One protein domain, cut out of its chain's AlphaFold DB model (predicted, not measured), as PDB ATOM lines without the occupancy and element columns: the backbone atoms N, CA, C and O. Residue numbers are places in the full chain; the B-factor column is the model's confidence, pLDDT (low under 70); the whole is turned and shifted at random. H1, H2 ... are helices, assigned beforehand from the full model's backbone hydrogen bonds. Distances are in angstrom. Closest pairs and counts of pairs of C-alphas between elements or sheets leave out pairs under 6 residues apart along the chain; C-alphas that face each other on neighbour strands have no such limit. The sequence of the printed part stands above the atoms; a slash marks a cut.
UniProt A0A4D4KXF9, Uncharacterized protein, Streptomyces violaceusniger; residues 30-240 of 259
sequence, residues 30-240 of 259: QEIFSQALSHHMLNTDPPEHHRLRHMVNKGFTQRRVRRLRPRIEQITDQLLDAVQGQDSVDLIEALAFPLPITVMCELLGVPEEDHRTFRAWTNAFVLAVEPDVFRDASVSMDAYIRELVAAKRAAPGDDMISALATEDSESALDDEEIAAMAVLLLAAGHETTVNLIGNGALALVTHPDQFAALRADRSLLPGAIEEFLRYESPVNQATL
ATOM      1  N   GLN A  30     -39.211 -28.137  47.386       43.56
ATOM      2  CA  GLN A  30     -39.069 -26.745  47.809       43.56
ATOM      3  C   GLN A  30     -37.654 -26.376  48.302       43.56
ATOM      4  O   GLN A  30     -37.391 -25.200  48.540       43.56
ATOM      5  N   GLU A  31     -36.740 -27.338  48.486       51.88
ATOM      6  CA  GLU A  31     -35.407 -27.096  49.056       51.88
ATOM      7  C   GLU A  31     -34.293 -26.998  48.012       51.88
ATOM      8  O   GLU A  31     -33.383 -27.817  48.035       51.88
ATOM      9  N   ILE A  32     -34.263 -25.989  47.140       49.41
ATOM     10  CA  ILE A  32     -32.964 -25.597  46.557       49.41
ATOM     11  C   ILE A  32     -32.899 -24.097  46.276       49.41
ATOM     12  O   ILE A  32     -32.374 -23.677  45.262       49.41
ATOM     13  N   PHE A  33     -33.401 -23.246  47.165       54.19
ATOM     14  CA  PHE A  33     -32.883 -21.877  47.219       54.19
ATOM     15  C   PHE A  33     -31.783 -21.815  48.273       54.19
ATOM     16  O   PHE A  33     -31.836 -22.536  49.273       54.19
ATOM     17  N   SER A  34     -30.744 -21.009  48.035       57.47
ATOM     18  CA  SER A  34     -29.680 -20.826  49.023       57.47
ATOM     19  C   SER A  34     -30.293 -20.388  50.363       57.47
ATOM     20  O   SER A  34     -31.387 -19.816  50.414       57.47
ATOM     21  N   GLN A  35     -29.618 -20.673  51.482       61.56
ATOM     22  CA  GLN A  35     -30.128 -20.298  52.808       61.56
ATOM     23  C   GLN A  35     -30.462 -18.796  52.885       61.56
ATOM     24  O   GLN A  35     -31.440 -18.423  53.527       61.56
ATOM     25  N   ALA A  36     -29.689 -17.961  52.184       59.22
ATOM     26  CA  ALA A  36     -29.929 -16.527  52.066       59.22
ATOM     27  C   ALA A  36     -31.243 -16.215  51.332       59.22
ATOM     28  O   ALA A  36     -32.067 -15.460  51.836       59.22
ATOM     29  N   LEU A  37     -31.508 -16.874  50.201       67.31
ATOM     30  CA  LEU A  37     -32.752 -16.698  49.447       67.31
ATOM     31  C   LEU A  37     -33.996 -17.245  50.158       67.31
ATOM     32  O   LEU A  37     -35.116 -16.875  49.817       67.31
ATOM     33  N   SER A  38     -33.816 -18.097  51.169       69.75
ATOM     34  CA  SER A  38     -34.911 -18.590  52.012       69.75
ATOM     35  C   SER A  38     -35.359 -17.573  53.075       69.75
ATOM     36  O   SER A  38     -36.382 -17.796  53.733       69.75
ATOM     37  N   HIS A  39     -34.618 -16.472  53.269       80.75
ATOM     38  CA  HIS A  39     -34.948 -15.412  54.223       80.75
ATOM     39  C   HIS A  39     -35.865 -14.358  53.587       80.75
ATOM     40  O   HIS A  39     -35.459 -13.269  53.197       80.75
ATOM     41  N   HIS A  40     -37.140 -14.716  53.467       86.19
ATOM     42  CA  HIS A  40     -38.167 -13.911  52.815       86.19
ATOM     43  C   HIS A  40     -39.485 -13.959  53.600       86.19
ATOM     44  O   HIS A  40     -39.736 -14.917  54.334       86.19
ATOM     45  N   MET A  41     -40.401 -13.006  53.378       88.69
ATOM     46  CA  MET A  41     -41.640 -12.874  54.167       88.69
ATOM     47  C   MET A  41     -42.467 -14.166  54.303       88.69
ATOM     48  O   MET A  41     -43.082 -14.386  55.339       88.69
ATOM     49  N   LEU A  42     -42.474 -15.056  53.305       84.44
ATOM     50  CA  LEU A  42     -43.239 -16.307  53.394       84.44
ATOM     51  C   LEU A  42     -42.716 -17.266  54.485       84.44
ATOM     52  O   LEU A  42     -43.504 -18.052  55.008       84.44
ATOM     53  N   ASN A  43     -41.432 -17.178  54.844       81.75
ATOM     54  CA  ASN A  43     -40.723 -18.068  55.772       81.75
ATOM     55  C   ASN A  43     -40.299 -17.374  57.073       81.75
ATOM     56  O   ASN A  43     -39.490 -17.920  57.823       81.75
ATOM     57  N   THR A  44     -40.877 -16.209  57.352       83.75
ATOM     58  CA  THR A  44     -40.537 -15.385  58.510       83.75
ATOM     59  C   THR A  44     -41.791 -15.095  59.339       83.75
ATOM     60  O   THR A  44     -42.892 -14.975  58.796       83.75
ATOM     61  N   ASP A  45     -41.642 -14.986  60.660       82.88
ATOM     62  CA  ASP A  45     -42.708 -14.607  61.599       82.88
ATOM     63  C   ASP A  45     -42.645 -13.106  61.973       82.88
ATOM     64  O   ASP A  45     -41.645 -12.429  61.714       82.88
ATOM     65  N   PRO A  46     -43.699 -12.534  62.589       83.44
ATOM     66  CA  PRO A  46     -43.628 -11.207  63.206       83.44
ATOM     67  C   PRO A  46     -42.491 -11.075  64.244       83.44
ATOM     68  O   PRO A  46     -42.216 -12.040  64.959       83.44
ATOM     69  N   PRO A  47     -41.873  -9.882  64.391       87.88
ATOM     70  CA  PRO A  47     -42.196  -8.624  63.704       87.88
ATOM     71  C   PRO A  47     -41.598  -8.514  62.293       87.88
ATOM     72  O   PRO A  47     -42.078  -7.716  61.491       87.88
ATOM     73  N   GLU A  48     -40.609  -9.342  61.971       88.31
ATOM     74  CA  GLU A  48     -39.817  -9.247  60.745       88.31
ATOM     75  C   GLU A  48     -40.666  -9.453  59.479       88.31
ATOM     76  O   GLU A  48     -40.594  -8.679  58.525       88.31
ATOM     77  N   HIS A  49     -41.620 -10.390  59.523       90.38
ATOM     78  CA  HIS A  49     -42.638 -10.543  58.478       90.38
ATOM     79  C   HIS A  49     -43.374  -9.233  58.152       90.38
ATOM     80  O   HIS A  49     -43.672  -8.971  56.987       90.38
ATOM     81  N   HIS A  50     -43.693  -8.410  59.159       90.19
ATOM     82  CA  HIS A  50     -44.394  -7.147  58.927       90.19
ATOM     83  C   HIS A  50     -43.509  -6.134  58.208       90.19
ATOM     84  O   HIS A  50     -44.013  -5.459  57.313       90.19
ATOM     85  N   ARG A  51     -42.213  -6.069  58.544       93.31
ATOM     86  CA  ARG A  51     -41.244  -5.194  57.872       93.31
ATOM     87  C   ARG A  51     -41.091  -5.582  56.401       93.31
ATOM     88  O   ARG A  51     -41.354  -4.757  55.526       93.31
ATOM     89  N   LEU A  52     -40.795  -6.855  56.129       92.81
ATOM     90  CA  LEU A  52     -40.644  -7.377  54.766       92.81
ATOM     91  C   LEU A  52     -41.923  -7.177  53.934       92.81
ATOM     92  O   LEU A  52     -41.884  -6.647  52.825       92.81
ATOM     93  N   ARG A  53     -43.090  -7.529  54.492       93.25
ATOM     94  CA  ARG A  53     -44.386  -7.364  53.812       93.25
ATOM     95  C   ARG A  53     -44.715  -5.896  53.542       93.25
ATOM     96  O   ARG A  53     -45.266  -5.583  52.489       93.25
ATOM     97  N   HIS A  54     -44.417  -5.004  54.485       91.62
ATOM     98  CA  HIS A  54     -44.617  -3.564  54.311       91.62
ATOM     99  C   HIS A  54     -43.808  -3.036  53.128       91.62
ATOM    100  O   HIS A  54     -44.362  -2.344  52.273       91.62
ATOM    101  N   MET A  55     -42.541  -3.440  53.028       91.88
ATOM    102  CA  MET A  55     -41.669  -3.063  51.919       91.88
ATOM    103  C   MET A  55     -42.171  -3.581  50.569       91.88
ATOM    104  O   MET A  55     -42.323  -2.800  49.630       91.88
ATOM    105  N   VAL A  56     -42.546  -4.857  50.480       89.69
ATOM    106  CA  VAL A  56     -43.106  -5.432  49.244       89.69
ATOM    107  C   VAL A  56     -44.409  -4.739  48.825       89.69
ATOM    108  O   VAL A  56     -44.612  -4.468  47.641       89.69
ATOM    109  N   ASN A  57     -45.286  -4.383  49.769       89.44
ATOM    110  CA  ASN A  57     -46.547  -3.693  49.461       89.44
ATOM    111  C   ASN A  57     -46.337  -2.308  48.825       89.44
ATOM    112  O   ASN A  57     -47.174  -1.872  48.031       89.44
ATOM    113  N   LYS A  58     -45.227  -1.622  49.133       83.12
ATOM    114  CA  LYS A  58     -44.850  -0.376  48.447       83.12
ATOM    115  C   LYS A  58     -44.472  -0.618  46.981       83.12
ATOM    116  O   LYS A  58     -44.729   0.241  46.139       83.12
ATOM    117  N   GLY A  59     -43.932  -1.795  46.662       79.38
ATOM    118  CA  GLY A  59     -43.697  -2.257  45.291       79.38
ATOM    119  C   GLY A  59     -44.990  -2.650  44.564       79.38
ATOM    120  O   GLY A  59     -45.215  -2.217  43.437       79.38
ATOM    121  N   PHE A  60     -45.894  -3.379  45.227       83.88
ATOM    122  CA  PHE A  60     -47.157  -3.910  44.675       83.88
ATOM    123  C   PHE A  60     -48.380  -2.999  44.871       83.88
ATOM    124  O   PHE A  60     -49.473  -3.439  45.234       83.88
ATOM    125  N   THR A  61     -48.243  -1.699  44.617       81.94
ATOM    126  CA  THR A  61     -49.402  -0.801  44.747       81.94
ATOM    127  C   THR A  61     -50.493  -1.128  43.721       81.94
ATOM    128  O   THR A  61     -50.210  -1.492  42.578       81.94
ATOM    129  N   GLN A  62     -51.761  -0.886  44.079       81.31
ATOM    130  CA  GLN A  62     -52.894  -1.034  43.153       81.31
ATOM    131  C   GLN A  62     -52.684  -0.239  41.853       81.31
ATOM    132  O   GLN A  62     -53.087  -0.676  40.777       81.31
ATOM    133  N   ARG A  63     -52.021   0.923  41.935       80.75
ATOM    134  CA  ARG A  63     -51.656   1.732  40.770       80.75
ATOM    135  C   ARG A  63     -50.664   1.007  39.860       80.75
ATOM    136  O   ARG A  63     -50.882   1.012  38.651       80.75
ATOM    137  N   ARG A  64     -49.603   0.399  40.407       82.31
ATOM    138  CA  ARG A  64     -48.624  -0.363  39.614       82.31
ATOM    139  C   ARG A  64     -49.289  -1.573  38.962       82.31
ATOM    140  O   ARG A  64     -49.189  -1.715  37.751       82.31
ATOM    141  N   VAL A  65     -50.078  -2.341  39.717       83.12
ATOM    142  CA  VAL A  65     -50.826  -3.495  39.184       83.12
ATOM    143  C   VAL A  65     -51.775  -3.080  38.052       83.12
ATOM    144  O   VAL A  65     -51.793  -3.705  36.999       83.12
ATOM    145  N   ARG A  66     -52.516  -1.972  38.201       86.25
ATOM    146  CA  ARG A  66     -53.389  -1.461  37.125       86.25
ATOM    147  C   ARG A  66     -52.615  -1.045  35.870       86.25
ATOM    148  O   ARG A  66     -53.145  -1.207  34.776       86.25
ATOM    149  N   ARG A  67     -51.390  -0.525  36.010       86.38
ATOM    150  CA  ARG A  67     -50.519  -0.179  34.869       86.38
ATOM    151  C   ARG A  67     -50.014  -1.414  34.120       86.38
ATOM    152  O   ARG A  67     -49.691  -1.277  32.949       86.38
ATOM    153  N   LEU A  68     -49.992  -2.590  34.753       89.62
ATOM    154  CA  LEU A  68     -49.627  -3.840  34.082       89.62
ATOM    155  C   LEU A  68     -50.721  -4.333  33.134       89.62
ATOM    156  O   LEU A  68     -50.407  -5.052  32.198       89.62
ATOM    157  N   ARG A  69     -51.990  -3.945  33.328       92.56
ATOM    158  CA  ARG A  69     -53.109  -4.492  32.544       92.56
ATOM    159  C   ARG A  69     -52.918  -4.374  31.021       92.56
ATOM    160  O   ARG A  69     -52.984  -5.416  30.379       92.56
ATOM    161  N   PRO A  70     -52.640  -3.190  30.437       95.94
ATOM    162  CA  PRO A  70     -52.448  -3.088  28.988       95.94
ATOM    163  C   PRO A  70     -51.271  -3.934  28.492       95.94
ATOM    164  O   PRO A  70     -51.299  -4.463  27.387       95.94
ATOM    165  N   ARG A  71     -50.234  -4.084  29.323       93.75
ATOM    166  CA  ARG A  71     -49.060  -4.886  28.986       93.75
ATOM    167  C   ARG A  71     -49.356  -6.386  29.047       93.75
ATOM    168  O   ARG A  71     -48.950  -7.108  28.150       93.75
ATOM    169  N   ILE A  72     -50.113  -6.841  30.043       96.31
ATOM    170  CA  ILE A  72     -50.595  -8.227  30.151       96.31
ATOM    171  C   ILE A  72     -51.484  -8.579  28.953       96.31
ATOM    172  O   ILE A  72     -51.325  -9.656  28.387       96.31
ATOM    173  N   GLU A  73     -52.384  -7.675  28.552       97.12
ATOM    174  CA  GLU A  73     -53.214  -7.830  27.347       97.12
ATOM    175  C   GLU A  73     -52.318  -7.986  26.105       97.12
ATOM    176  O   GLU A  73     -52.436  -8.979  25.398       97.12
ATOM    177  N   GLN A  74     -51.319  -7.113  25.925       97.38
ATOM    178  CA  GLN A  74     -50.370  -7.208  24.810       97.38
ATOM    179  C   GLN A  74     -49.564  -8.520  24.797       97.38
ATOM    180  O   GLN A  74     -49.408  -9.123  23.739       97.38
ATOM    181  N   ILE A  75     -49.031  -8.961  25.943       96.06
ATOM    182  CA  ILE A  75     -48.282 -10.226  26.038       96.06
ATOM    183  C   ILE A  75     -49.211 -11.400  25.707       96.06
ATOM    184  O   ILE A  75     -48.818 -12.315  24.989       96.06
ATOM    185  N   THR A  76     -50.450 -11.364  26.200       97.69
ATOM    186  CA  THR A  76     -51.461 -12.393  25.922       97.69
ATOM    187  C   THR A  76     -51.768 -12.466  24.430       97.69
ATOM    188  O   THR A  76     -51.723 -13.556  23.866       97.69
ATOM    189  N   ASP A  77     -52.013 -11.326  23.782       98.00
ATOM    190  CA  ASP A  77     -52.283 -11.260  22.344       98.00
ATOM    191  C   ASP A  77     -51.098 -11.812  21.539       98.00
ATOM    192  O   ASP A  77     -51.282 -12.689  20.705       98.00
ATOM    193  N   GLN A  78     -49.864 -11.408  21.863       96.88
ATOM    194  CA  GLN A  78     -48.652 -11.910  21.197       96.88
ATOM    195  C   GLN A  78     -48.489 -13.432  21.313       96.88
ATOM    196  O   GLN A  78     -48.089 -14.090  20.350       96.88
ATOM    197  N   LEU A  79     -48.784 -13.997  22.486       96.25
ATOM    198  CA  LEU A  79     -48.711 -15.439  22.720       96.25
ATOM    199  C   LEU A  79     -49.805 -16.198  21.957       96.25
ATOM    200  O   LEU A  79     -49.541 -17.267  21.408       96.25
ATOM    201  N   LEU A  80     -51.019 -15.644  21.886       96.00
ATOM    202  CA  LEU A  80     -52.135 -16.241  21.148       96.00
ATOM    203  C   LEU A  80     -51.961 -16.126  19.626       96.00
ATOM    204  O   LEU A  80     -52.254 -17.083  18.909       96.00
ATOM    205  N   ASP A  81     -51.429 -15.006  19.136       96.94
ATOM    206  CA  ASP A  81     -51.121 -14.788  17.719       96.94
ATOM    207  C   ASP A  81     -50.080 -15.801  17.211       96.94
ATOM    208  O   ASP A  81     -50.181 -16.300  16.090       96.94
ATOM    209  N   ALA A  82     -49.106 -16.175  18.050       95.12
ATOM    210  CA  ALA A  82     -48.056 -17.135  17.699       95.12
ATOM    211  C   ALA A  82     -48.573 -18.561  17.430       95.12
ATOM    212  O   ALA A  82     -47.903 -19.346  16.753       95.12
ATOM    213  N   VAL A  83     -49.758 -18.902  17.941       95.50
ATOM    214  CA  VAL A  83     -50.403 -20.213  17.745       95.50
ATOM    215  C   VAL A  83     -51.640 -20.140  16.849       95.50
ATOM    216  O   VAL A  83     -52.347 -21.133  16.665       95.50
ATOM    217  N   GLN A  84     -51.906 -18.975  16.254       93.62
ATOM    218  CA  GLN A  84     -53.054 -18.775  15.383       93.62
ATOM    219  C   GLN A  84     -52.993 -19.697  14.154       93.62
ATOM    220  O   GLN A  84     -51.965 -19.836  13.494       93.62
ATOM    221  N   GLY A  85     -54.130 -20.313  13.817       92.12
ATOM    222  CA  GLY A  85     -54.255 -21.207  12.660       92.12
ATOM    223  C   GLY A  85     -53.836 -22.656  12.921       92.12
ATOM    224  O   GLY A  85     -53.910 -23.467  12.003       92.12
ATOM    225  N   GLN A  86     -53.432 -22.996  14.147       93.44
ATOM    226  CA  GLN A  86     -53.238 -24.384  14.561       93.44
ATOM    227  C   GLN A  86     -54.580 -25.017  14.964       93.44
ATOM    228  O   GLN A  86     -55.377 -24.399  15.669       93.44
ATOM    229  N   ASP A  87     -54.810 -26.269  14.558       90.81
ATOM    230  CA  ASP A  87     -56.024 -27.023  14.920       90.81
ATOM    231  C   ASP A  87     -56.013 -27.509  16.382       90.81
ATOM    232  O   ASP A  87     -57.058 -27.802  16.962       90.81
ATOM    233  N   SER A  88     -54.825 -27.611  16.982       93.88
ATOM    234  CA  SER A  88     -54.590 -28.054  18.358       93.88
ATOM    235  C   SER A  88     -53.409 -27.289  18.938       93.88
ATOM    236  O   SER A  88     -52.402 -27.115  18.257       93.88
ATOM    237  N   VAL A  89     -53.517 -26.886  20.203       95.12
ATOM    238  CA  VAL A  89     -52.498 -26.104  20.914       95.12
ATOM    239  C   VAL A  89     -52.315 -26.673  22.318       95.12
ATOM    240  O   VAL A  89     -53.299 -26.935  23.012       95.12
ATOM    241  N   ASP A  90     -51.065 -26.825  22.756       95.12
ATOM    242  CA  ASP A  90     -50.751 -27.009  24.174       95.12
ATOM    243  C   ASP A  90     -50.874 -25.655  24.887       95.12
ATOM    244  O   ASP A  90     -50.024 -24.774  24.745       95.12
ATOM    245  N   LEU A  91     -51.959 -25.472  25.643       95.69
ATOM    246  CA  LEU A  91     -52.233 -24.224  26.357       95.69
ATOM    247  C   LEU A  91     -51.147 -23.885  27.391       95.69
ATOM    248  O   LEU A  91     -50.896 -22.702  27.640       95.69
ATOM    249  N   ILE A  92     -50.525 -24.895  28.005       93.62
ATOM    250  CA  ILE A  92     -49.502 -24.679  29.026       93.62
ATOM    251  C   ILE A  92     -48.257 -24.093  28.375       93.62
ATOM    252  O   ILE A  92     -47.785 -23.041  28.807       93.62
ATOM    253  N   GLU A  93     -47.768 -24.718  27.305       92.19
ATOM    254  CA  GLU A  93     -46.582 -24.239  26.592       92.19
ATOM    255  C   GLU A  93     -46.824 -22.887  25.906       92.19
ATOM    256  O   GLU A  93     -45.962 -22.001  25.970       92.19
ATOM    257  N   ALA A  94     -47.994 -22.727  25.281       94.81
ATOM    258  CA  ALA A  94     -48.321 -21.573  24.452       94.81
ATOM    259  C   ALA A  94     -48.683 -20.317  25.253       94.81
ATOM    260  O   ALA A  94     -48.342 -19.215  24.831       94.81
ATOM    261  N   LEU A  95     -49.368 -20.457  26.394       95.56
ATOM    262  CA  LEU A  95     -49.907 -19.312  27.134       95.56
ATOM    263  C   LEU A  95     -49.628 -19.383  28.633       95.56
ATOM    264  O   LEU A  95     -49.034 -18.455  29.183       95.56
ATOM    265  N   ALA A  96     -50.067 -20.454  29.300       94.62
ATOM    266  CA  ALA A  96     -50.128 -20.479  30.761       94.62
ATOM    267  C   ALA A  96     -48.744 -20.368  31.401       94.62
ATOM    268  O   ALA A  96     -48.609 -19.696  32.414       94.62
ATOM    269  N   PHE A  97     -47.725 -20.986  30.801       91.25
ATOM    270  CA  PHE A  97     -46.347 -20.912  31.263       91.25
ATOM    271  C   PHE A  97     -45.650 -19.583  30.915       91.25
ATOM    272  O   PHE A  97     -45.096 -18.968  31.831       91.25
ATOM    273  N   PRO A  98     -45.611 -19.129  29.640       92.69
ATOM    274  CA  PRO A  98     -44.870 -17.923  29.261       92.69
ATOM    275  C   PRO A  98     -45.487 -16.616  29.774       92.69
ATOM    276  O   PRO A  98     -44.743 -15.695  30.089       92.69
ATOM    277  N   LEU A  99     -46.813 -16.512  29.896       95.12
ATOM    278  CA  LEU A  99     -47.460 -15.264  30.315       95.12
ATOM    279  C   LEU A  99     -47.004 -14.782  31.713       95.12
ATOM    280  O   LEU A  99     -46.470 -13.675  31.812       95.12
ATOM    281  N   PRO A 100     -47.169 -15.562  32.799       93.06
ATOM    282  CA  PRO A 100     -46.837 -15.086  34.138       93.06
ATOM    283  C   PRO A 100     -45.337 -14.869  34.352       93.06
ATOM    284  O   PRO A 100     -44.975 -13.935  35.063       93.06
ATOM    285  N   ILE A 101     -44.458 -15.667  33.730       91.75
ATOM    286  CA  ILE A 101     -43.007 -15.464  33.879       91.75
ATOM    287  C   ILE A 101     -42.570 -14.147  33.238       91.75
ATOM    288  O   ILE A 101     -41.852 -13.385  33.877       91.75
ATOM    289  N   THR A 102     -43.062 -13.823  32.038       93.12
ATOM    290  CA  THR A 102     -42.763 -12.549  31.366       93.12
ATOM    291  C   THR A 102     -43.252 -11.367  32.199       93.12
ATOM    292  O   THR A 102     -42.499 -10.428  32.447       93.12
ATOM    293  N   VAL A 103     -44.483 -11.438  32.716       93.50
ATOM    294  CA  VAL A 103     -45.049 -10.385  33.575       93.50
ATOM    295  C   VAL A 103     -44.222 -10.196  34.852       93.50
ATOM    296  O   VAL A 103     -43.965  -9.061  35.252       93.50
ATOM    297  N   MET A 104     -43.784 -11.287  35.489       91.75
ATOM    298  CA  MET A 104     -42.949 -11.214  36.689       91.75
ATOM    299  C   MET A 104     -41.547 -10.673  36.395       91.75
ATOM    300  O   MET A 104     -41.065  -9.837  37.158       91.75
ATOM    301  N   CYS A 105     -40.920 -11.086  35.292       92.50
ATOM    302  CA  CYS A 105     -39.636 -10.554  34.842       92.50
ATOM    303  C   CYS A 105     -39.706  -9.035  34.618       92.50
ATOM    304  O   CYS A 105     -38.883  -8.301  35.162       92.50
ATOM    305  N   GLU A 106     -40.725  -8.542  33.907       91.94
ATOM    306  CA  GLU A 106     -40.924  -7.100  33.698       91.94
ATOM    307  C   GLU A 106     -41.177  -6.349  35.007       91.94
ATOM    308  O   GLU A 106     -40.606  -5.283  35.237       91.94
ATOM    309  N   LEU A 107     -42.002  -6.910  35.897       91.19
ATOM    310  CA  LEU A 107     -42.290  -6.301  37.193       91.19
ATOM    311  C   LEU A 107     -41.034  -6.184  38.069       91.19
ATOM    312  O   LEU A 107     -40.850  -5.173  38.751       91.19
ATOM    313  N   LEU A 108     -40.184  -7.213  38.057       92.19
ATOM    314  CA  LEU A 108     -38.911  -7.252  38.778       92.19
ATOM    315  C   LEU A 108     -37.833  -6.379  38.123       92.19
ATOM    316  O   LEU A 108     -36.871  -6.016  38.791       92.19
ATOM    317  N   GLY A 109     -38.006  -5.997  36.858       93.12
ATOM    318  CA  GLY A 109     -37.039  -5.190  36.118       93.12
ATOM    319  C   GLY A 109     -35.942  -6.004  35.441       93.12
ATOM    320  O   GLY A 109     -34.884  -5.442  35.151       93.12
ATOM    321  N   VAL A 110     -36.185  -7.295  35.201       94.81
ATOM    322  CA  VAL A 110     -35.313  -8.163  34.402       94.81
ATOM    323  C   VAL A 110     -35.341  -7.672  32.943       94.81
ATOM    324  O   VAL A 110     -36.438  -7.557  32.378       94.81
ATOM    325  N   PRO A 111     -34.183  -7.371  32.327       93.50
ATOM    326  CA  PRO A 111     -34.083  -7.010  30.915       93.50
ATOM    327  C   PRO A 111     -34.685  -8.075  29.991       93.50
ATOM    328  O   PRO A 111     -34.596  -9.270  30.269       93.50
ATOM    329  N   GLU A 112     -35.307  -7.647  28.891       90.19
ATOM    330  CA  GLU A 112     -36.033  -8.527  27.962       90.19
ATOM    331  C   GLU A 112     -35.135  -9.625  27.372       90.19
ATOM    332  O   GLU A 112     -35.553 -10.778  27.245       90.19
ATOM    333  N   GLU A 113     -33.872  -9.298  27.091       92.12
ATOM    334  CA  GLU A 113     -32.859 -10.230  26.594       92.12
ATOM    335  C   GLU A 113     -32.622 -11.432  27.525       92.12
ATOM    336  O   GLU A 113     -32.289 -12.524  27.055       92.12
ATOM    337  N   ASP A 114     -32.874 -11.263  28.825       92.81
ATOM    338  CA  ASP A 114     -32.640 -12.277  29.850       92.81
ATOM    339  C   ASP A 114     -33.895 -13.100  30.177       92.81
ATOM    340  O   ASP A 114     -33.806 -14.130  30.856       92.81
ATOM    341  N   HIS A 115     -35.075 -12.723  29.662       88.69
ATOM    342  CA  HIS A 115     -36.339 -13.417  29.965       88.69
ATOM    343  C   HIS A 115     -36.290 -14.896  29.578       88.69
ATOM    344  O   HIS A 115     -36.828 -15.747  30.288       88.69
ATOM    345  N   ARG A 116     -35.598 -15.233  28.482       86.62
ATOM    346  CA  ARG A 116     -35.415 -16.627  28.052       86.62
ATOM    347  C   ARG A 116     -34.623 -17.440  29.077       86.62
ATOM    348  O   ARG A 116     -34.964 -18.598  29.325       86.62
ATOM    349  N   THR A 117     -33.595 -16.844  29.670       87.50
ATOM    350  CA  THR A 117     -32.759 -17.478  30.695       87.50
ATOM    351  C   THR A 117     -33.567 -17.709  31.974       87.50
ATOM    352  O   THR A 117     -33.601 -18.829  32.482       87.50
ATOM    353  N   PHE A 118     -34.335 -16.707  32.418       86.56
ATOM    354  CA  PHE A 118     -35.255 -16.841  33.558       86.56
ATOM    355  C   PHE A 118     -36.306 -17.923  33.346       86.56
ATOM    356  O   PHE A 118     -36.596 -18.710  34.250       86.56
ATOM    357  N   ARG A 119     -36.860 -17.998  32.132       83.31
ATOM    358  CA  ARG A 119     -37.813 -19.041  31.756       83.31
ATOM    359  C   ARG A 119     -37.195 -20.433  31.899       83.31
ATOM    360  O   ARG A 119     -37.863 -21.340  32.387       83.31
ATOM    361  N   ALA A 120     -35.936 -20.604  31.494       84.25
ATOM    362  CA  ALA A 120     -35.225 -21.874  31.611       84.25
ATOM    363  C   ALA A 120     -34.981 -22.271  33.076       84.25
ATOM    364  O   ALA A 120     -35.265 -23.411  33.441       84.25
ATOM    365  N   TRP A 121     -34.536 -21.338  33.926       85.94
ATOM    366  CA  TRP A 121     -34.369 -21.610  35.358       85.94
ATOM    367  C   TRP A 121     -35.694 -21.966  36.029       85.94
ATOM    368  O   TRP A 121     -35.779 -22.949  36.757       85.94
ATOM    369  N   THR A 122     -36.758 -21.230  35.714       79.31
ATOM    370  CA  THR A 122     -38.070 -21.471  36.324       79.31
ATOM    371  C   THR A 122     -38.687 -22.799  35.867       79.31
ATOM    372  O   THR A 122     -39.293 -23.510  36.666       79.31
ATOM    373  N   ASN A 123     -38.463 -23.198  34.608       79.19
ATOM    374  CA  ASN A 123     -38.817 -24.533  34.115       79.19
ATOM    375  C   ASN A 123     -38.153 -25.650  34.930       79.19
ATOM    376  O   ASN A 123     -38.804 -26.651  35.223       79.19
ATOM    377  N   ALA A 124     -36.885 -25.481  35.318       76.69
ATOM    378  CA  ALA A 124     -36.181 -26.467  36.138       76.69
ATOM    379  C   ALA A 124     -36.831 -26.644  37.523       76.69
ATOM    380  O   ALA A 124     -36.856 -27.762  38.039       76.69
ATOM    381  N   PHE A 125     -37.410 -25.580  38.093       70.62
ATOM    382  CA  PHE A 125     -38.123 -25.658  39.372       70.62
ATOM    383  C   PHE A 125     -39.457 -26.396  39.256       70.62
ATOM    384  O   PHE A 125     -39.761 -27.238  40.098       70.62
ATOM    385  N   VAL A 126     -40.230 -26.117  38.202       65.00
ATOM    386  CA  VAL A 126     -41.580 -26.680  38.016       65.00
ATOM    387  C   VAL A 126     -41.539 -28.142  37.564       65.00
ATOM    388  O   VAL A 126     -42.316 -28.965  38.038       65.00
ATOM    389  N   LEU A 127     -40.630 -28.492  36.651       64.38
ATOM    390  CA  LEU A 127     -40.609 -29.817  36.021       64.38
ATOM    391  C   LEU A 127     -39.902 -30.892  36.862       64.38
ATOM    392  O   LEU A 127     -39.844 -32.045  36.434       64.38
ATOM    393  N   ALA A 128     -39.362 -30.533  38.035       56.03
ATOM    394  CA  ALA A 128     -38.604 -31.435  38.907       56.03
ATOM    395  C   ALA A 128     -37.528 -32.237  38.143       56.03
ATOM    396  O   ALA A 128     -37.270 -33.407  38.440       56.03
ATOM    397  N   VAL A 129     -36.926 -31.601  37.133       56.56
ATOM    398  CA  VAL A 129     -35.856 -32.175  36.315       56.56
ATOM    399  C   VAL A 129     -34.674 -32.323  37.250       56.56
ATOM    400  O   VAL A 129     -34.188 -31.309  37.714       56.56
ATOM    401  N   GLU A 130     -34.318 -33.560  37.592       70.06
ATOM    402  CA  GLU A 130     -33.093 -34.012  38.271       70.06
ATOM    403  C   GLU A 130     -32.470 -33.078  39.345       70.06
ATOM    404  O   GLU A 130     -32.114 -31.937  39.062       70.06
ATOM    405  N   PRO A 131     -32.184 -33.553  40.576       72.06
ATOM    406  CA  PRO A 131     -31.685 -32.703  41.671       72.06
ATOM    407  C   PRO A 131     -30.514 -31.761  41.338       72.06
ATOM    408  O   PRO A 131     -30.396 -30.697  41.946       72.06
ATOM    409  N   ASP A 132     -29.644 -32.143  40.402       78.12
ATOM    410  CA  ASP A 132     -28.519 -31.322  39.959       78.12
ATOM    411  C   ASP A 132     -28.945 -30.191  39.003       78.12
ATOM    412  O   ASP A 132     -28.490 -29.062  39.172       78.12
ATOM    413  N   VAL A 133     -29.889 -30.432  38.083       78.88
ATOM    414  CA  VAL A 133     -30.408 -29.405  37.157       78.88
ATOM    415  C   VAL A 133     -31.130 -28.300  37.920       78.88
ATOM    416  O   VAL A 133     -30.904 -27.116  37.664       78.88
ATOM    417  N   PHE A 134     -31.960 -28.669  38.899       77.00
ATOM    418  CA  PHE A 134     -32.583 -27.686  39.784       77.00
ATOM    419  C   PHE A 134     -31.504 -26.892  40.533       77.00
ATOM    420  O   PHE A 134     -31.553 -25.663  40.546       77.00
ATOM    421  N   ARG A 135     -30.506 -27.561  41.136       78.25
ATOM    422  CA  ARG A 135     -29.444 -26.879  41.897       78.25
ATOM    423  C   ARG A 135     -28.703 -25.849  41.048       78.25
ATOM    424  O   ARG A 135     -28.521 -24.721  41.504       78.25
ATOM    425  N   ASP A 136     -28.315 -26.214  39.834       83.19
ATOM    426  CA  ASP A 136     -27.575 -25.333  38.931       83.19
ATOM    427  C   ASP A 136     -28.421 -24.131  38.486       83.19
ATOM    428  O   ASP A 136     -27.925 -23.000  38.451       83.19
ATOM    429  N   ALA A 137     -29.714 -24.344  38.215       83.88
ATOM    430  CA  ALA A 137     -30.659 -23.271  37.912       83.88
ATOM    431  C   ALA A 137     -30.822 -22.302  39.092       83.88
ATOM    432  O   ALA A 137     -30.781 -21.087  38.907       83.88
ATOM    433  N   SER A 138     -30.940 -22.827  40.311       79.88
ATOM    434  CA  SER A 138     -31.055 -22.016  41.521       79.88
ATOM    435  C   SER A 138     -29.822 -21.173  41.802       79.88
ATOM    436  O   SER A 138     -29.955 -19.994  42.116       79.88
ATOM    437  N   VAL A 139     -28.626 -21.759  41.695       83.88
ATOM    438  CA  VAL A 139     -27.361 -21.037  41.910       83.88
ATOM    439  C   VAL A 139     -27.199 -19.933  40.871       83.88
ATOM    440  O   VAL A 139     -26.831 -18.811  41.212       83.88
ATOM    441  N   SER A 140     -27.516 -20.238  39.611       88.81
ATOM    442  CA  SER A 140     -27.418 -19.283  38.504       88.81
ATOM    443  C   SER A 140     -28.406 -18.125  38.664       88.81
ATOM    444  O   SER A 140     -28.030 -16.966  38.492       88.81
ATOM    445  N   MET A 141     -29.648 -18.422  39.054       87.31
ATOM    446  CA  MET A 141     -30.663 -17.401  39.303       87.31
ATOM    447  C   MET A 141     -30.337 -16.540  40.532       87.31
ATOM    448  O   MET A 141     -30.545 -15.331  40.481       87.31
ATOM    449  N   ASP A 142     -29.805 -17.124  41.615       84.25
ATOM    450  CA  ASP A 142     -29.351 -16.379  42.804       84.25
ATOM    451  C   ASP A 142     -28.259 -15.369  42.433       84.25
ATOM    452  O   ASP A 142     -28.383 -14.176  42.711       84.25
ATOM    453  N   ALA A 143     -27.214 -15.840  41.744       89.50
ATOM    454  CA  ALA A 143     -26.111 -14.994  41.300       89.50
ATOM    455  C   ALA A 143     -26.609 -13.842  40.419       89.50
ATOM    456  O   ALA A 143     -26.307 -12.681  40.692       89.50
ATOM    457  N   TYR A 144     -27.447 -14.155  39.427       92.88
ATOM    458  CA  TYR A 144     -28.011 -13.147  38.540       92.88
ATOM    459  C   TYR A 144     -28.853 -12.117  39.301       92.88
ATOM    460  O   TYR A 144     -28.703 -10.917  39.089       92.88
ATOM    461  N   ILE A 145     -29.753 -12.552  40.190       92.19
ATOM    462  CA  ILE A 145     -30.632 -11.622  40.909       92.19
ATOM    463  C   ILE A 145     -29.809 -10.683  41.790       92.19
ATOM    464  O   ILE A 145     -30.119  -9.496  41.850       92.19
ATOM    465  N   ARG A 146     -28.736 -11.162  42.426       92.31
ATOM    466  CA  ARG A 146     -27.829 -10.302  43.206       92.31
ATOM    467  C   ARG A 146     -27.144  -9.250  42.339       92.31
ATOM    468  O   ARG A 146     -27.092  -8.085  42.726       92.31
ATOM    469  N   GLU A 147     -26.664  -9.638  41.159       94.81
ATOM    470  CA  GLU A 147     -26.098  -8.696  40.187       94.81
ATOM    471  C   GLU A 147     -27.141  -7.677  39.715       94.81
ATOM    472  O   GLU A 147     -26.855  -6.479  39.662       94.81
ATOM    473  N   LEU A 148     -28.373  -8.124  39.457       95.81
ATOM    474  CA  LEU A 148     -29.481  -7.253  39.082       95.81
ATOM    475  C   LEU A 148     -29.797  -6.245  40.192       95.81
ATOM    476  O   LEU A 148     -29.941  -5.060  39.904       95.81
ATOM    477  N   VAL A 149     -29.863  -6.672  41.456       95.88
ATOM    478  CA  VAL A 149     -30.084  -5.772  42.602       95.88
ATOM    479  C   VAL A 149     -28.996  -4.703  42.670       95.88
ATOM    480  O   VAL A 149     -29.314  -3.513  42.741       95.88
ATOM    481  N   ALA A 150     -27.724  -5.096  42.568       95.81
ATOM    482  CA  ALA A 150     -26.605  -4.156  42.570       95.81
ATOM    483  C   ALA A 150     -26.683  -3.162  41.395       95.81
ATOM    484  O   ALA A 150     -26.505  -1.954  41.581       95.81
ATOM    485  N   ALA A 151     -27.014  -3.647  40.195       96.12
ATOM    486  CA  ALA A 151     -27.176  -2.814  39.007       96.12
ATOM    487  C   ALA A 151     -28.332  -1.810  39.158       96.12
ATOM    488  O   ALA A 151     -28.158  -0.624  38.876       96.12
ATOM    489  N   LYS A 152     -29.492  -2.252  39.658       95.94
ATOM    490  CA  LYS A 152     -30.662  -1.393  39.897       95.94
ATOM    491  C   LYS A 152     -30.437  -0.395  41.031       95.94
ATOM    492  O   LYS A 152     -30.975   0.704  40.978       95.94
ATOM    493  N   ARG A 153     -29.611  -0.725  42.027       94.19
ATOM    494  CA  ARG A 153     -29.189   0.231  43.062       94.19
ATOM    495  C   ARG A 153     -28.312   1.341  42.478       94.19
ATOM    496  O   ARG A 153     -28.480   2.502  42.839       94.19
ATOM    497  N   ALA A 154     -27.400   0.997  41.567       95.81
ATOM    498  CA  ALA A 154     -26.530   1.966  40.899       95.81
ATOM    499  C   ALA A 154     -27.270   2.817  39.849       95.81
ATOM    500  O   ALA A 154     -26.972   4.003  39.697       95.81
ATOM    501  N   ALA A 155     -28.233   2.227  39.138       96.38
ATOM    502  CA  ALA A 155     -29.035   2.880  38.107       96.38
ATOM    503  C   ALA A 155     -30.520   2.462  38.213       96.38
ATOM    504  O   ALA A 155     -30.958   1.554  37.501       96.38
ATOM    505  N   PRO A 156     -31.304   3.116  39.093       95.25
ATOM    506  CA  PRO A 156     -32.706   2.761  39.317       95.25
ATOM    507  C   PRO A 156     -33.602   2.996  38.092       95.25
ATOM    508  O   PRO A 156     -33.512   4.031  37.431       95.25
ATOM    509  N   GLY A 157     -34.510   2.053  37.827       91.81
ATOM    510  CA  GLY A 157     -35.577   2.134  36.820       91.81
ATOM    511  C   GLY A 157     -36.991   2.228  37.423       91.81
ATOM    512  O   GLY A 157     -37.160   2.347  38.636       91.81
ATOM    513  N   ASP A 158     -38.036   2.152  36.584       89.50
ATOM    514  CA  ASP A 158     -39.445   2.041  37.035       89.50
ATOM    515  C   ASP A 158     -39.848   0.570  37.256       89.50
ATOM    516  O   ASP A 158     -40.841   0.087  36.712       89.50
ATOM    517  N   ASP A 159     -39.076  -0.148  38.069       91.56
ATOM    518  CA  ASP A 159     -39.309  -1.552  38.417       91.56
ATOM    519  C   ASP A 159     -39.301  -1.781  39.934       91.56
ATOM    520  O   ASP A 159     -38.986  -0.895  40.733       91.56
ATOM    521  N   MET A 160     -39.741  -2.968  40.349       92.00
ATOM    522  CA  MET A 160     -39.898  -3.290  41.762       92.00
ATOM    523  C   MET A 160     -38.564  -3.393  42.503       92.00
ATOM    524  O   MET A 160     -38.486  -2.927  43.638       92.00
ATOM    525  N   ILE A 161     -37.532  -3.977  41.887       94.81
ATOM    526  CA  ILE A 161     -36.213  -4.091  42.520       94.81
ATOM    527  C   ILE A 161     -35.635  -2.695  42.757       94.81
ATOM    528  O   ILE A 161     -35.177  -2.410  43.860       94.81
ATOM    529  N   SER A 162     -35.749  -1.794  41.780       94.31
ATOM    530  CA  SER A 162     -35.366  -0.386  41.922       94.31
ATOM    531  C   SER A 162     -36.130   0.295  43.052       94.31
ATOM    532  O   SER A 162     -35.525   0.931  43.910       94.31
ATOM    533  N   ALA A 163     -37.456   0.122  43.109       92.19
ATOM    534  CA  ALA A 163     -38.279   0.716  44.160       92.19
ATOM    535  C   ALA A 163     -37.853   0.259  45.567       92.19
ATOM    536  O   ALA A 163     -37.788   1.083  46.475       92.19
ATOM    537  N   LEU A 164     -37.531  -1.028  45.739       93.31
ATOM    538  CA  LEU A 164     -37.030  -1.567  47.005       93.31
ATOM    539  C   LEU A 164     -35.603  -1.087  47.314       93.31
ATOM    540  O   LEU A 164     -35.327  -0.712  48.449       93.31
ATOM    541  N   ALA A 165     -34.721  -1.052  46.312       93.25
ATOM    542  CA  ALA A 165     -33.324  -0.650  46.468       93.25
ATOM    543  C   ALA A 165     -33.162   0.843  46.796       93.25
ATOM    544  O   ALA A 165     -32.213   1.217  47.480       93.25
ATOM    545  N   THR A 166     -34.073   1.699  46.326       92.06
ATOM    546  CA  THR A 166     -34.028   3.154  46.574       92.06
ATOM    547  C   THR A 166     -34.745   3.607  47.846       92.06
ATOM    548  O   THR A 166     -34.754   4.801  48.140       92.06
ATOM    549  N   GLU A 167     -35.377   2.700  48.595       90.50
ATOM    550  CA  GLU A 167     -36.021   3.074  49.852       90.50
ATOM    551  C   GLU A 167     -34.970   3.413  50.921       90.50
ATOM    552  O   GLU A 167     -34.068   2.623  51.179       90.50
ATOM    553  N   ASP A 168     -35.156   4.546  51.601       87.38
ATOM    554  CA  ASP A 168     -34.278   5.039  52.675       87.38
ATOM    555  C   ASP A 168     -35.023   5.179  54.020       87.38
ATOM    556  O   ASP A 168     -34.843   6.115  54.794       87.38
ATOM    557  N   SER A 169     -35.968   4.272  54.278       90.00
ATOM    558  CA  SER A 169     -36.693   4.217  55.553       90.00
ATOM    559  C   SER A 169     -35.983   3.313  56.559       90.00
ATOM    560  O   SER A 169     -35.198   2.453  56.180       90.00
ATOM    561  N   GLU A 170     -36.353   3.389  57.841       87.31
ATOM    562  CA  GLU A 170     -35.891   2.430  58.864       87.31
ATOM    563  C   GLU A 170     -36.254   0.968  58.537       87.31
ATOM    564  O   GLU A 170     -35.715   0.036  59.124       87.31
ATOM    565  N   SER A 171     -37.196   0.757  57.611       89.19
ATOM    566  CA  SER A 171     -37.596  -0.562  57.117       89.19
ATOM    567  C   SER A 171     -36.914  -0.959  55.806       89.19
ATOM    568  O   SER A 171     -37.303  -1.982  55.248       89.19
ATOM    569  N   ALA A 172     -35.959  -0.171  55.296       92.19
ATOM    570  CA  ALA A 172     -35.254  -0.459  54.050       92.19
ATOM    571  C   ALA A 172     -34.664  -1.876  54.054       92.19
ATOM    572  O   ALA A 172     -34.256  -2.390  55.098       92.19
ATOM    573  N   LEU A 173     -34.681  -2.504  52.880       93.12
ATOM    574  CA  LEU A 173     -34.152  -3.847  52.684       93.12
ATOM    575  C   LEU A 173     -32.694  -3.760  52.238       93.12
ATOM    576  O   LEU A 173     -32.348  -2.919  51.398       93.12
ATOM    577  N   ASP A 174     -31.858  -4.643  52.772       92.75
ATOM    578  CA  ASP A 174     -30.522  -4.849  52.220       92.75
ATOM    579  C   ASP A 174     -30.572  -5.645  50.902       92.75
ATOM    580  O   ASP A 174     -31.624  -6.115  50.461       92.75
ATOM    581  N   ASP A 175     -29.428  -5.773  50.230       92.38
ATOM    582  CA  ASP A 175     -29.367  -6.427  48.920       92.38
ATOM    583  C   ASP A 175     -29.718  -7.923  48.977       92.38
ATOM    584  O   ASP A 175     -30.283  -8.455  48.018       92.38
ATOM    585  N   GLU A 176     -29.431  -8.602  50.091       90.44
ATOM    586  CA  GLU A 176     -29.766 -10.018  50.257       90.44
ATOM    587  C   GLU A 176     -31.270 -10.203  50.450       90.44
ATOM    588  O   GLU A 176     -31.871 -11.098  49.856       90.44
ATOM    589  N   GLU A 177     -31.891  -9.319  51.228       92.69
ATOM    590  CA  GLU A 177     -33.330  -9.284  51.449       92.69
ATOM    591  C   GLU A 177     -34.084  -8.963  50.159       92.69
ATOM    592  O   GLU A 177     -35.086  -9.614  49.856       92.69
ATOM    593  N   ILE A 178     -33.598  -8.014  49.354       94.06
ATOM    594  CA  ILE A 178     -34.199  -7.714  48.047       94.06
ATOM    595  C   ILE A 178     -34.083  -8.926  47.119       94.06
ATOM    596  O   ILE A 178     -35.070  -9.284  46.472       94.06
ATOM    597  N   ALA A 179     -32.923  -9.589  47.073       91.56
ATOM    598  CA  ALA A 179     -32.729 -10.780  46.249       91.56
ATOM    599  C   ALA A 179     -33.649 -11.940  46.676       91.56
ATOM    600  O   ALA A 179     -34.351 -12.519  45.843       91.56
ATOM    601  N   ALA A 180     -33.723 -12.229  47.979       88.88
ATOM    602  CA  ALA A 180     -34.626 -13.233  48.538       88.88
ATOM    603  C   ALA A 180     -36.098 -12.907  48.237       88.88
ATOM    604  O   ALA A 180     -36.896 -13.796  47.921       88.88
ATOM    605  N   MET A 181     -36.467 -11.621  48.278       91.12
ATOM    606  CA  MET A 181     -37.808 -11.181  47.906       91.12
ATOM    607  C   MET A 181     -38.100 -11.326  46.422       91.12
ATOM    608  O   MET A 181     -39.182 -11.803  46.079       91.12
ATOM    609  N   ALA A 182     -37.158 -10.988  45.545       90.75
ATOM    610  CA  ALA A 182     -37.312 -11.165  44.107       90.75
ATOM    611  C   ALA A 182     -37.575 -12.635  43.744       90.75
ATOM    612  O   ALA A 182     -38.527 -12.919  43.016       90.75
ATOM    613  N   VAL A 183     -36.809 -13.566  44.323       86.12
ATOM    614  CA  VAL A 183     -36.998 -15.013  44.123       86.12
ATOM    615  C   VAL A 183     -38.361 -15.482  44.622       86.12
ATOM    616  O   VAL A 183     -39.074 -16.164  43.885       86.12
ATOM    617  N   LEU A 184     -38.764 -15.084  45.839       86.50
ATOM    618  CA  LEU A 184     -40.087 -15.433  46.367       86.50
ATOM    619  C   LEU A 184     -41.196 -14.978  45.417       86.50
ATOM    620  O   LEU A 184     -42.124 -15.731  45.139       86.50
ATOM    621  N   LEU A 185     -41.127 -13.727  44.968       89.06
ATOM    622  CA  LEU A 185     -42.175 -13.118  44.160       89.06
ATOM    623  C   LEU A 185     -42.250 -13.764  42.779       89.06
ATOM    624  O   LEU A 185     -43.354 -14.038  42.311       89.06
ATOM    625  N   LEU A 186     -41.099 -14.054  42.169       86.44
ATOM    626  CA  LEU A 186     -41.004 -14.794  40.914       86.44
ATOM    627  C   LEU A 186     -41.682 -16.164  41.031       86.44
ATOM    628  O   LEU A 186     -42.597 -16.457  40.265       86.44
ATOM    629  N   ALA A 187     -41.288 -16.968  42.021       79.38
ATOM    630  CA  ALA A 187     -41.826 -18.312  42.218       79.38
ATOM    631  C   ALA A 187     -43.327 -18.286  42.555       79.38
ATOM    632  O   ALA A 187     -44.123 -18.984  41.929       79.38
ATOM    633  N   ALA A 188     -43.733 -17.434  43.502       82.06
ATOM    634  CA  ALA A 188     -45.121 -17.342  43.949       82.06
ATOM    635  C   ALA A 188     -46.062 -16.828  42.851       82.06
ATOM    636  O   ALA A 188     -47.204 -17.282  42.773       82.06
ATOM    637  N   GLY A 189     -45.603 -15.886  42.021       84.94
ATOM    638  CA  GLY A 189     -46.386 -15.308  40.929       84.94
ATOM    639  C   GLY A 189     -46.425 -16.169  39.668       84.94
ATOM    640  O   GLY A 189     -47.354 -16.031  38.870       84.94
ATOM    641  N   HIS A 190     -45.449 -17.062  39.487       86.12
ATOM    642  CA  HIS A 190     -45.357 -17.908  38.303       86.12
ATOM    643  C   HIS A 190     -46.249 -19.145  38.402       86.12
ATOM    644  O   HIS A 190     -47.313 -19.164  37.786       86.12
ATOM    645  N   GLU A 191     -45.861 -20.141  39.203       83.00
ATOM    646  CA  GLU A 191     -46.480 -21.476  39.211       83.00
ATOM    647  C   GLU A 191     -47.985 -21.425  39.514       83.00
ATOM    648  O   GLU A 191     -48.796 -22.063  38.841       83.00
ATOM    649  N   THR A 192     -48.385 -20.601  40.485       87.44
ATOM    650  CA  THR A 192     -49.797 -20.465  40.875       87.44
ATOM    651  C   THR A 192     -50.661 -19.914  39.740       87.44
ATOM    652  O   THR A 192     -51.796 -20.354  39.556       87.44
ATOM    653  N   THR A 193     -50.119 -18.999  38.936       92.75
ATOM    654  CA  THR A 193     -50.822 -18.416  37.792       92.75
ATOM    655  C   THR A 193     -50.852 -19.381  36.607       92.75
ATOM    656  O   THR A 193     -51.890 -19.475  35.951       92.75
ATOM    657  N   VAL A 194     -49.774 -20.149  36.370       91.94
ATOM    658  CA  VAL A 194     -49.772 -21.242  35.373       91.94
ATOM    659  C   VAL A 194     -50.918 -22.209  35.671       91.94
ATOM    660  O   VAL A 194     -51.761 -22.473  34.810       91.94
ATOM    661  N   ASN A 195     -50.987 -22.678  36.919       90.81
ATOM    662  CA  ASN A 195     -51.998 -23.632  37.364       90.81
ATOM    663  C   ASN A 195     -53.409 -23.035  37.317       90.81
ATOM    664  O   ASN A 195     -54.331 -23.715  36.883       90.81
ATOM    665  N   LEU A 196     -53.598 -21.758  37.676       94.88
ATOM    666  CA  LEU A 196     -54.904 -21.099  37.558       94.88
ATOM    667  C   LEU A 196     -55.407 -21.061  36.109       94.88
ATOM    668  O   LEU A 196     -56.573 -21.363  35.859       94.88
ATOM    669  N   ILE A 197     -54.543 -20.699  35.156       95.88
ATOM    670  CA  ILE A 197     -54.906 -20.641  33.734       95.88
ATOM    671  C   ILE A 197     -55.239 -22.046  33.219       95.88
ATOM    672  O   ILE A 197     -56.289 -22.234  32.602       95.88
ATOM    673  N   GLY A 198     -54.379 -23.029  33.501       94.94
ATOM    674  CA  GLY A 198     -54.586 -24.418  33.090       94.94
ATOM    675  C   GLY A 198     -55.870 -25.015  33.669       94.94
ATOM    676  O   GLY A 198     -56.714 -25.516  32.923       94.94
ATOM    677  N   ASN A 199     -56.067 -24.891  34.983       94.25
ATOM    678  CA  ASN A 199     -57.239 -25.418  35.681       94.25
ATOM    679  C   ASN A 199     -58.525 -24.705  35.258       94.25
ATOM    680  O   ASN A 199     -59.544 -25.358  35.042       94.25
ATOM    681  N   GLY A 200     -58.490 -23.380  35.091       95.38
ATOM    682  CA  GLY A 200     -59.637 -22.609  34.615       95.38
ATOM    683  C   GLY A 200     -60.057 -23.015  33.200       95.38
ATOM    684  O   GLY A 200     -61.241 -23.220  32.936       95.38
ATOM    685  N   ALA A 201     -59.095 -23.212  32.295       95.19
ATOM    686  CA  ALA A 201     -59.383 -23.700  30.949       95.19
ATOM    687  C   ALA A 201     -59.951 -25.128  30.961       95.19
ATOM    688  O   ALA A 201     -60.944 -25.399  30.282       95.19
ATOM    689  N   LEU A 202     -59.380 -26.022  31.773       95.06
ATOM    690  CA  LEU A 202     -59.897 -27.377  31.952       95.06
ATOM    691  C   LEU A 202     -61.332 -27.368  32.503       95.06
ATOM    692  O   LEU A 202     -62.191 -28.090  31.992       95.06
ATOM    693  N   ALA A 203     -61.618 -26.522  33.496       95.25
ATOM    694  CA  ALA A 203     -62.953 -26.359  34.062       95.25
ATOM    695  C   ALA A 203     -63.966 -25.916  32.995       95.25
ATOM    696  O   ALA A 203     -65.057 -26.477  32.920       95.25
ATOM    697  N   LEU A 204     -63.595 -24.981  32.116       95.75
ATOM    698  CA  LEU A 204     -64.457 -24.518  31.024       95.75
ATOM    699  C   LEU A 204     -64.721 -25.598  29.969       95.75
ATOM    700  O   LEU A 204     -65.853 -25.745  29.512       95.75
ATOM    701  N   VAL A 205     -63.704 -26.375  29.592       94.44
ATOM    702  CA  VAL A 205     -63.861 -27.462  28.609       94.44
ATOM    703  C   VAL A 205     -64.722 -28.600  29.168       94.44
ATOM    704  O   VAL A 205     -65.493 -29.211  28.430       94.44
ATOM    705  N   THR A 206     -64.630 -28.865  30.472       96.44
ATOM    706  CA  THR A 206     -65.404 -29.918  31.149       96.44
ATOM    707  C   THR A 206     -66.819 -29.484  31.560       96.44
ATOM    708  O   THR A 206     -67.654 -30.349  31.812       96.44
ATOM    709  N   HIS A 207     -67.117 -28.176  31.553       96.69
ATOM    710  CA  HIS A 207     -68.435 -27.595  31.859       96.69
ATOM    711  C   HIS A 207     -68.919 -26.688  30.705       96.69
ATOM    712  O   HIS A 207     -68.897 -25.455  30.806       96.69
ATOM    713  N   PRO A 208     -69.340 -27.274  29.567       96.69
ATOM    714  CA  PRO A 208     -69.620 -26.527  28.340       96.69
ATOM    715  C   PRO A 208     -70.799 -25.546  28.449       96.69
ATOM    716  O   PRO A 208     -70.837 -24.559  27.718       96.69
ATOM    717  N   ASP A 209     -71.745 -25.783  29.358       97.81
ATOM    718  CA  ASP A 209     -72.848 -24.870  29.679       97.81
ATOM    719  C   ASP A 209     -72.338 -23.572  30.326       97.81
ATOM    720  O   ASP A 209     -72.707 -22.476  29.899       97.81
ATOM    721  N   GLN A 210     -71.420 -23.688  31.290       97.12
ATOM    722  CA  GLN A 210     -70.765 -22.546  31.934       97.12
ATOM    723  C   GLN A 210     -69.873 -21.797  30.946       97.12
ATOM    724  O   GLN A 210     -69.867 -20.563  30.905       97.12
ATOM    725  N   PHE A 211     -69.160 -22.530  30.085       97.50
ATOM    726  CA  PHE A 211     -68.362 -21.906  29.038       97.50
ATOM    727  C   PHE A 211     -69.230 -21.153  28.021       97.50
ATOM    728  O   PHE A 211     -68.897 -20.028  27.641       97.50
ATOM    729  N   ALA A 212     -70.374 -21.714  27.620       97.81
ATOM    730  CA  ALA A 212     -71.333 -21.029  26.758       97.81
ATOM    731  C   ALA A 212     -71.887 -19.753  27.417       97.81
ATOM    732  O   ALA A 212     -71.943 -18.713  26.758       97.81
ATOM    733  N   ALA A 213     -72.220 -19.799  28.712       97.38
ATOM    734  CA  ALA A 213     -72.675 -18.633  29.468       97.38
ATOM    735  C   ALA A 213     -71.612 -17.520  29.514       97.38
ATOM    736  O   ALA A 213     -71.905 -16.378  29.167       97.38
ATOM    737  N   LEU A 214     -70.358 -17.854  29.836       97.19
ATOM    738  CA  LEU A 214     -69.238 -16.900  29.844       97.19
ATOM    739  C   LEU A 214     -68.925 -16.328  28.458       97.19
ATOM    740  O   LEU A 214     -68.513 -15.174  28.324       97.19
ATOM    741  N   ARG A 215     -69.105 -17.120  27.395       96.56
ATOM    742  CA  ARG A 215     -68.958 -16.625  26.022       96.56
ATOM    743  C   ARG A 215     -70.056 -15.636  25.649       96.56
ATOM    744  O   ARG A 215     -69.745 -14.684  24.936       96.56
ATOM    745  N   ALA A 216     -71.284 -15.867  26.106       98.00
ATOM    746  CA  ALA A 216     -72.423 -14.988  25.866       98.00
ATOM    747  C   ALA A 216     -72.354 -13.696  26.697       98.00
ATOM    748  O   ALA A 216     -72.744 -12.641  26.202       98.00
ATOM    749  N   ASP A 217     -71.823 -13.764  27.922       97.75
ATOM    750  CA  ASP A 217     -71.707 -12.622  28.826       97.75
ATOM    751  C   ASP A 217     -70.350 -12.587  29.553       97.75
ATOM    752  O   ASP A 217     -70.102 -13.291  30.535       97.75
ATOM    753  N   ARG A 218     -69.463 -11.694  29.093       96.50
ATOM    754  CA  ARG A 218     -68.132 -11.487  29.687       96.50
ATOM    755  C   ARG A 218     -68.166 -10.759  31.028       96.50
ATOM    756  O   ARG A 218     -67.146 -10.751  31.714       96.50
ATOM    757  N   SER A 219     -69.301 -10.183  31.435       97.62
ATOM    758  CA  SER A 219     -69.440  -9.581  32.767       97.62
ATOM    759  C   SER A 219     -69.386 -10.621  33.894       97.62
ATOM    760  O   SER A 219     -69.099 -10.265  35.036       97.62
ATOM    761  N   LEU A 220     -69.559 -11.908  33.567       97.50
ATOM    762  CA  LEU A 220     -69.445 -13.036  34.493       97.50
ATOM    763  C   LEU A 220     -67.988 -13.417  34.826       97.50
ATOM    764  O   LEU A 220     -67.758 -14.139  35.796       97.50
ATOM    765  N   LEU A 221     -66.997 -12.930  34.062       95.38
ATOM    766  CA  LEU A 221     -65.584 -13.300  34.230       95.38
ATOM    767  C   LEU A 221     -65.037 -13.089  35.652       95.38
ATOM    768  O   LEU A 221     -64.381 -14.003  36.144       95.38
ATOM    769  N   PRO A 222     -65.293 -11.960  36.350       96.00
ATOM    770  CA  PRO A 222     -64.807 -11.786  37.717       96.00
ATOM    771  C   PRO A 222     -65.305 -12.883  38.665       96.00
ATOM    772  O   PRO A 222     -64.518 -13.425  39.430       96.00
ATOM    773  N   GLY A 223     -66.587 -13.258  38.577       97.12
ATOM    774  CA  GLY A 223     -67.151 -14.334  39.396       97.12
ATOM    775  C   GLY A 223     -66.608 -15.712  39.016       97.12
ATOM    776  O   GLY A 223     -66.330 -16.522  39.895       97.12
ATOM    777  N   ALA A 224     -66.396 -15.960  37.723       95.62
ATOM    778  CA  ALA A 224     -65.798 -17.205  37.250       95.62
ATOM    779  C   ALA A 224     -64.349 -17.377  37.730       95.62
ATOM    780  O   ALA A 224     -63.980 -18.472  38.131       95.62
ATOM    781  N   ILE A 225     -63.544 -16.308  37.749       94.94
ATOM    782  CA  ILE A 225     -62.163 -16.355  38.259       94.94
ATOM    783  C   ILE A 225     -62.140 -16.731  39.746       94.94
ATOM    784  O   ILE A 225     -61.374 -17.611  40.135       94.94
ATOM    785  N   GLU A 226     -63.001 -16.119  40.566       95.88
ATOM    786  CA  GLU A 226     -63.141 -16.492  41.983       95.88
ATOM    787  C   GLU A 226     -63.582 -17.955  42.142       95.88
ATOM    788  O   GLU A 226     -63.090 -18.670  43.017       95.88
ATOM    789  N   GLU A 227     -64.465 -18.434  41.264       95.94
ATOM    790  CA  GLU A 227     -64.912 -19.824  41.279       95.94
ATOM    791  C   GLU A 227     -63.809 -20.798  40.848       95.94
ATOM    792  O   GLU A 227     -63.667 -21.850  41.468       95.94
ATOM    793  N   PHE A 228     -62.967 -20.451  39.870       94.44
ATOM    794  CA  PHE A 228     -61.799 -21.260  39.502       94.44
ATOM    795  C   PHE A 228     -60.822 -21.381  40.673       94.44
ATOM    796  O   PHE A 228     -60.379 -22.486  40.989       94.44
ATOM    797  N   LEU A 229     -60.551 -20.270  41.372       92.12
ATOM    798  CA  LEU A 229     -59.700 -20.248  42.567       92.12
ATOM    799  C   LEU A 229     -60.253 -21.122  43.703       92.12
ATOM    800  O   LEU A 229     -59.475 -21.708  44.462       92.12
ATOM    801  N   ARG A 230     -61.584 -21.207  43.832       92.81
ATOM    802  CA  ARG A 230     -62.270 -22.042  44.829       92.81
ATOM    803  C   ARG A 230     -62.313 -23.518  44.430       92.81
ATOM    804  O   ARG A 230     -62.176 -24.375  45.302       92.81
ATOM    805  N   TYR A 231     -62.592 -23.803  43.160       88.69
ATOM    806  CA  TYR A 231     -62.870 -25.144  42.652       88.69
ATOM    807  C   TYR A 231     -61.590 -25.968  42.492       88.69
ATOM    808  O   TYR A 231     -61.512 -27.068  43.030       88.69
ATOM    809  N   GLU A 232     -60.571 -25.403  41.842       84.06
ATOM    810  CA  GLU A 232     -59.276 -26.048  41.595       84.06
ATOM    811  C   GLU A 232     -58.150 -25.119  42.049       84.06
ATOM    812  O   GLU A 232     -57.479 -24.456  41.250       84.06
ATOM    813  N   SER A 233     -57.983 -25.030  43.372       82.00
ATOM    814  CA  SER A 233     -57.045 -24.089  43.978       82.00
ATOM    815  C   SER A 233     -55.605 -24.366  43.523       82.00
ATOM    816  O   SER A 233     -55.094 -25.460  43.776       82.00
ATOM    817  N   PRO A 234     -54.905 -23.371  42.940       78.19
ATOM    818  CA  PRO A 234     -53.504 -23.520  42.542       78.19
ATOM    819  C   PRO A 234     -52.554 -23.814  43.708       78.19
ATOM    820  O   PRO A 234     -51.442 -24.286  43.494       78.19
ATOM    821  N   VAL A 235     -52.977 -23.508  44.939       75.38
ATOM    822  CA  VAL A 235     -52.217 -23.742  46.169       75.38
ATOM    823  C   VAL A 235     -53.012 -24.698  47.051       75.38
ATOM    824  O   VAL A 235     -53.842 -24.289  47.860       75.38
ATOM    825  N   ASN A 236     -52.745 -25.992  46.902       64.62
ATOM    826  CA  ASN A 236     -53.405 -27.048  47.673       64.62
ATOM    827  C   ASN A 236     -52.605 -27.493  48.915       64.62
ATOM    828  O   ASN A 236     -53.126 -28.230  49.753       64.62
ATOM    829  N   GLN A 237     -51.365 -27.018  49.069       60.94
ATOM    830  CA  GLN A 237     -50.515 -27.284  50.226       60.94
ATOM    831  C   GLN A 237     -50.262 -26.007  51.026       60.94
ATOM    832  O   GLN A 237     -49.846 -24.976  50.499       60.94
ATOM    833  N   ALA A 238     -50.496 -26.083  52.337       64.31
ATOM    834  CA  ALA A 238     -50.090 -25.025  53.246       64.31
ATOM    835  C   ALA A 238     -48.563 -24.996  53.361       64.31
ATOM    836  O   ALA A 238     -47.895 -26.028  53.362       64.31
ATOM    837  N   THR A 239     -48.002 -23.804  53.520       70.31
ATOM    838  CA  THR A 239     -46.570 -23.668  53.768       70.31
ATOM    839  C   THR A 239     -46.226 -24.203  55.167       70.31
ATOM    840  O   THR A 239     -46.935 -23.912  56.130       70.31
ATOM    841  N   LEU A 240     -45.083 -24.877  55.324       73.12
ATOM    842  CA  LEU A 240     -44.691 -25.569  56.567       73.12
ATOM    843  C   LEU A 240     -44.670 -24.672  57.819       73.12
ATOM    844  O   LEU A 240     -43.973 -23.658  57.846       73.12
TER     845      LEU A 240
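AT A GLANCE: This is residues 30 to 240 of the 259 residues of an uncharacterized protein of Streptomyces violaceusniger (UniProt A0A4D4KXF9). One very long helix, H8, runs through the body as a spine, with H4 packed nearly side by side on it, H3 packed across it, and H6 and H7 packed round its first end. H2 packs on H3 and H4 away from H8, H5 folds against H6 and also packs on H4, and H1 packs on H7 with its last residues; at the far end of H8, H9 turns off at a corner and H10 folds back to cross H8. The printed part has 211 residues with ten named helices, H1 to H10 in order along the chain, and no named strand; the class is all helix, the helix packing part aligned and part crossed. It is compact, with a radius of gyration of the C-alphas of 18.4 A and spans of 54, 37 and 35 A.

HOW THE PARTS SIT: The hub is H8, residues 175 to 206, which touches six other helices. H4, residues 98 to 108, touches residues 182 to 194 of H8 at a shallow tilt of 26 degrees, opposite ways; the closest C-alphas, of Pro 100 and His 190, are 5.2 A apart. H3, residues 91 to 96, touches residues 193 to 198 of H8 and is about perpendicular to it at 73 degrees, with the C-alphas of Ala 96 and Val 194 closest at 4.7 A. H6, residues 131 to 154, touches H8 with residues 142 to 150 at a steep tilt of 59 degrees, Arg 146 and Ala 179 having the closest C-alphas at 5.8 A. H7, residues 160 to 165, forms a helical hairpin with H8; their closest C-alphas, of Leu 164 and Ile 178, are 6.8 A apart. H10, residues 218 to 231, touches H8 with residues 225 to 229, the closest C-alphas being those of Gly 200 and Phe 228 at 5.5 A. H9, residues 208 to 216, only just touches H8, with 3 pairs of C-alphas within 8 A, and only at the corner; Leu 204 and Phe 211 have the closest C-alphas at 5.1 A. H5, residues 112 to 126, forms a helical hairpin with H6, the C-alphas of Trp 121 and Ala 137 closest at 4.8 A. H2, residues 62 to 81, touches H4 with residues 72 to 79, the closest C-alphas being those of Thr 76 and Leu 99 at 6.6 A, and is apart from H8. H1, residues 48 to 59, touches H7 with residues 55 to 59, the C-alphas of Gly 59 and Met 160 closest at 5.3 A. Every O i to N i+4 pair is within hydrogen-bond range in H3, H4, H6, H7 and H9; the counts are 7 of 8 in H1, 13 of 16 in H2, 9 of 11 in H5, 26 of 28 in H8 and 8 of 10 in H10.

IN THESE COORDINATES: H8 measures 46.5 A, from C-alpha 175 at (-29.367, -6.427, 48.920) to C-alpha 206 at (-65.404, -29.918, 31.149). H6 measures 35.1 A, H2 29.0 A with a kink of 32 degrees near residue 70, H5 21.5 A, H10 19.6 A, H1 17.4 A, H4 15.5 A, H9 12.1 A, H7 8.5 A and H3 6.2 A. H1 begins at C-alpha 48 at (-39.817, -9.247, 60.745), and H10 ends at C-alpha 231 at (-62.870, -25.144, 42.652).

THE WHOLE: The two C-alphas farthest apart, of Asp 87 and Glu 170, are 56.6 A apart. The printed part has no cut, and no link between helices is long. Residues 30 to 47 hold no named element. Mean pLDDT of the printed part is 88.0; it is under 70 at residues 30 to 38, 126 to 129 and 236 to 238.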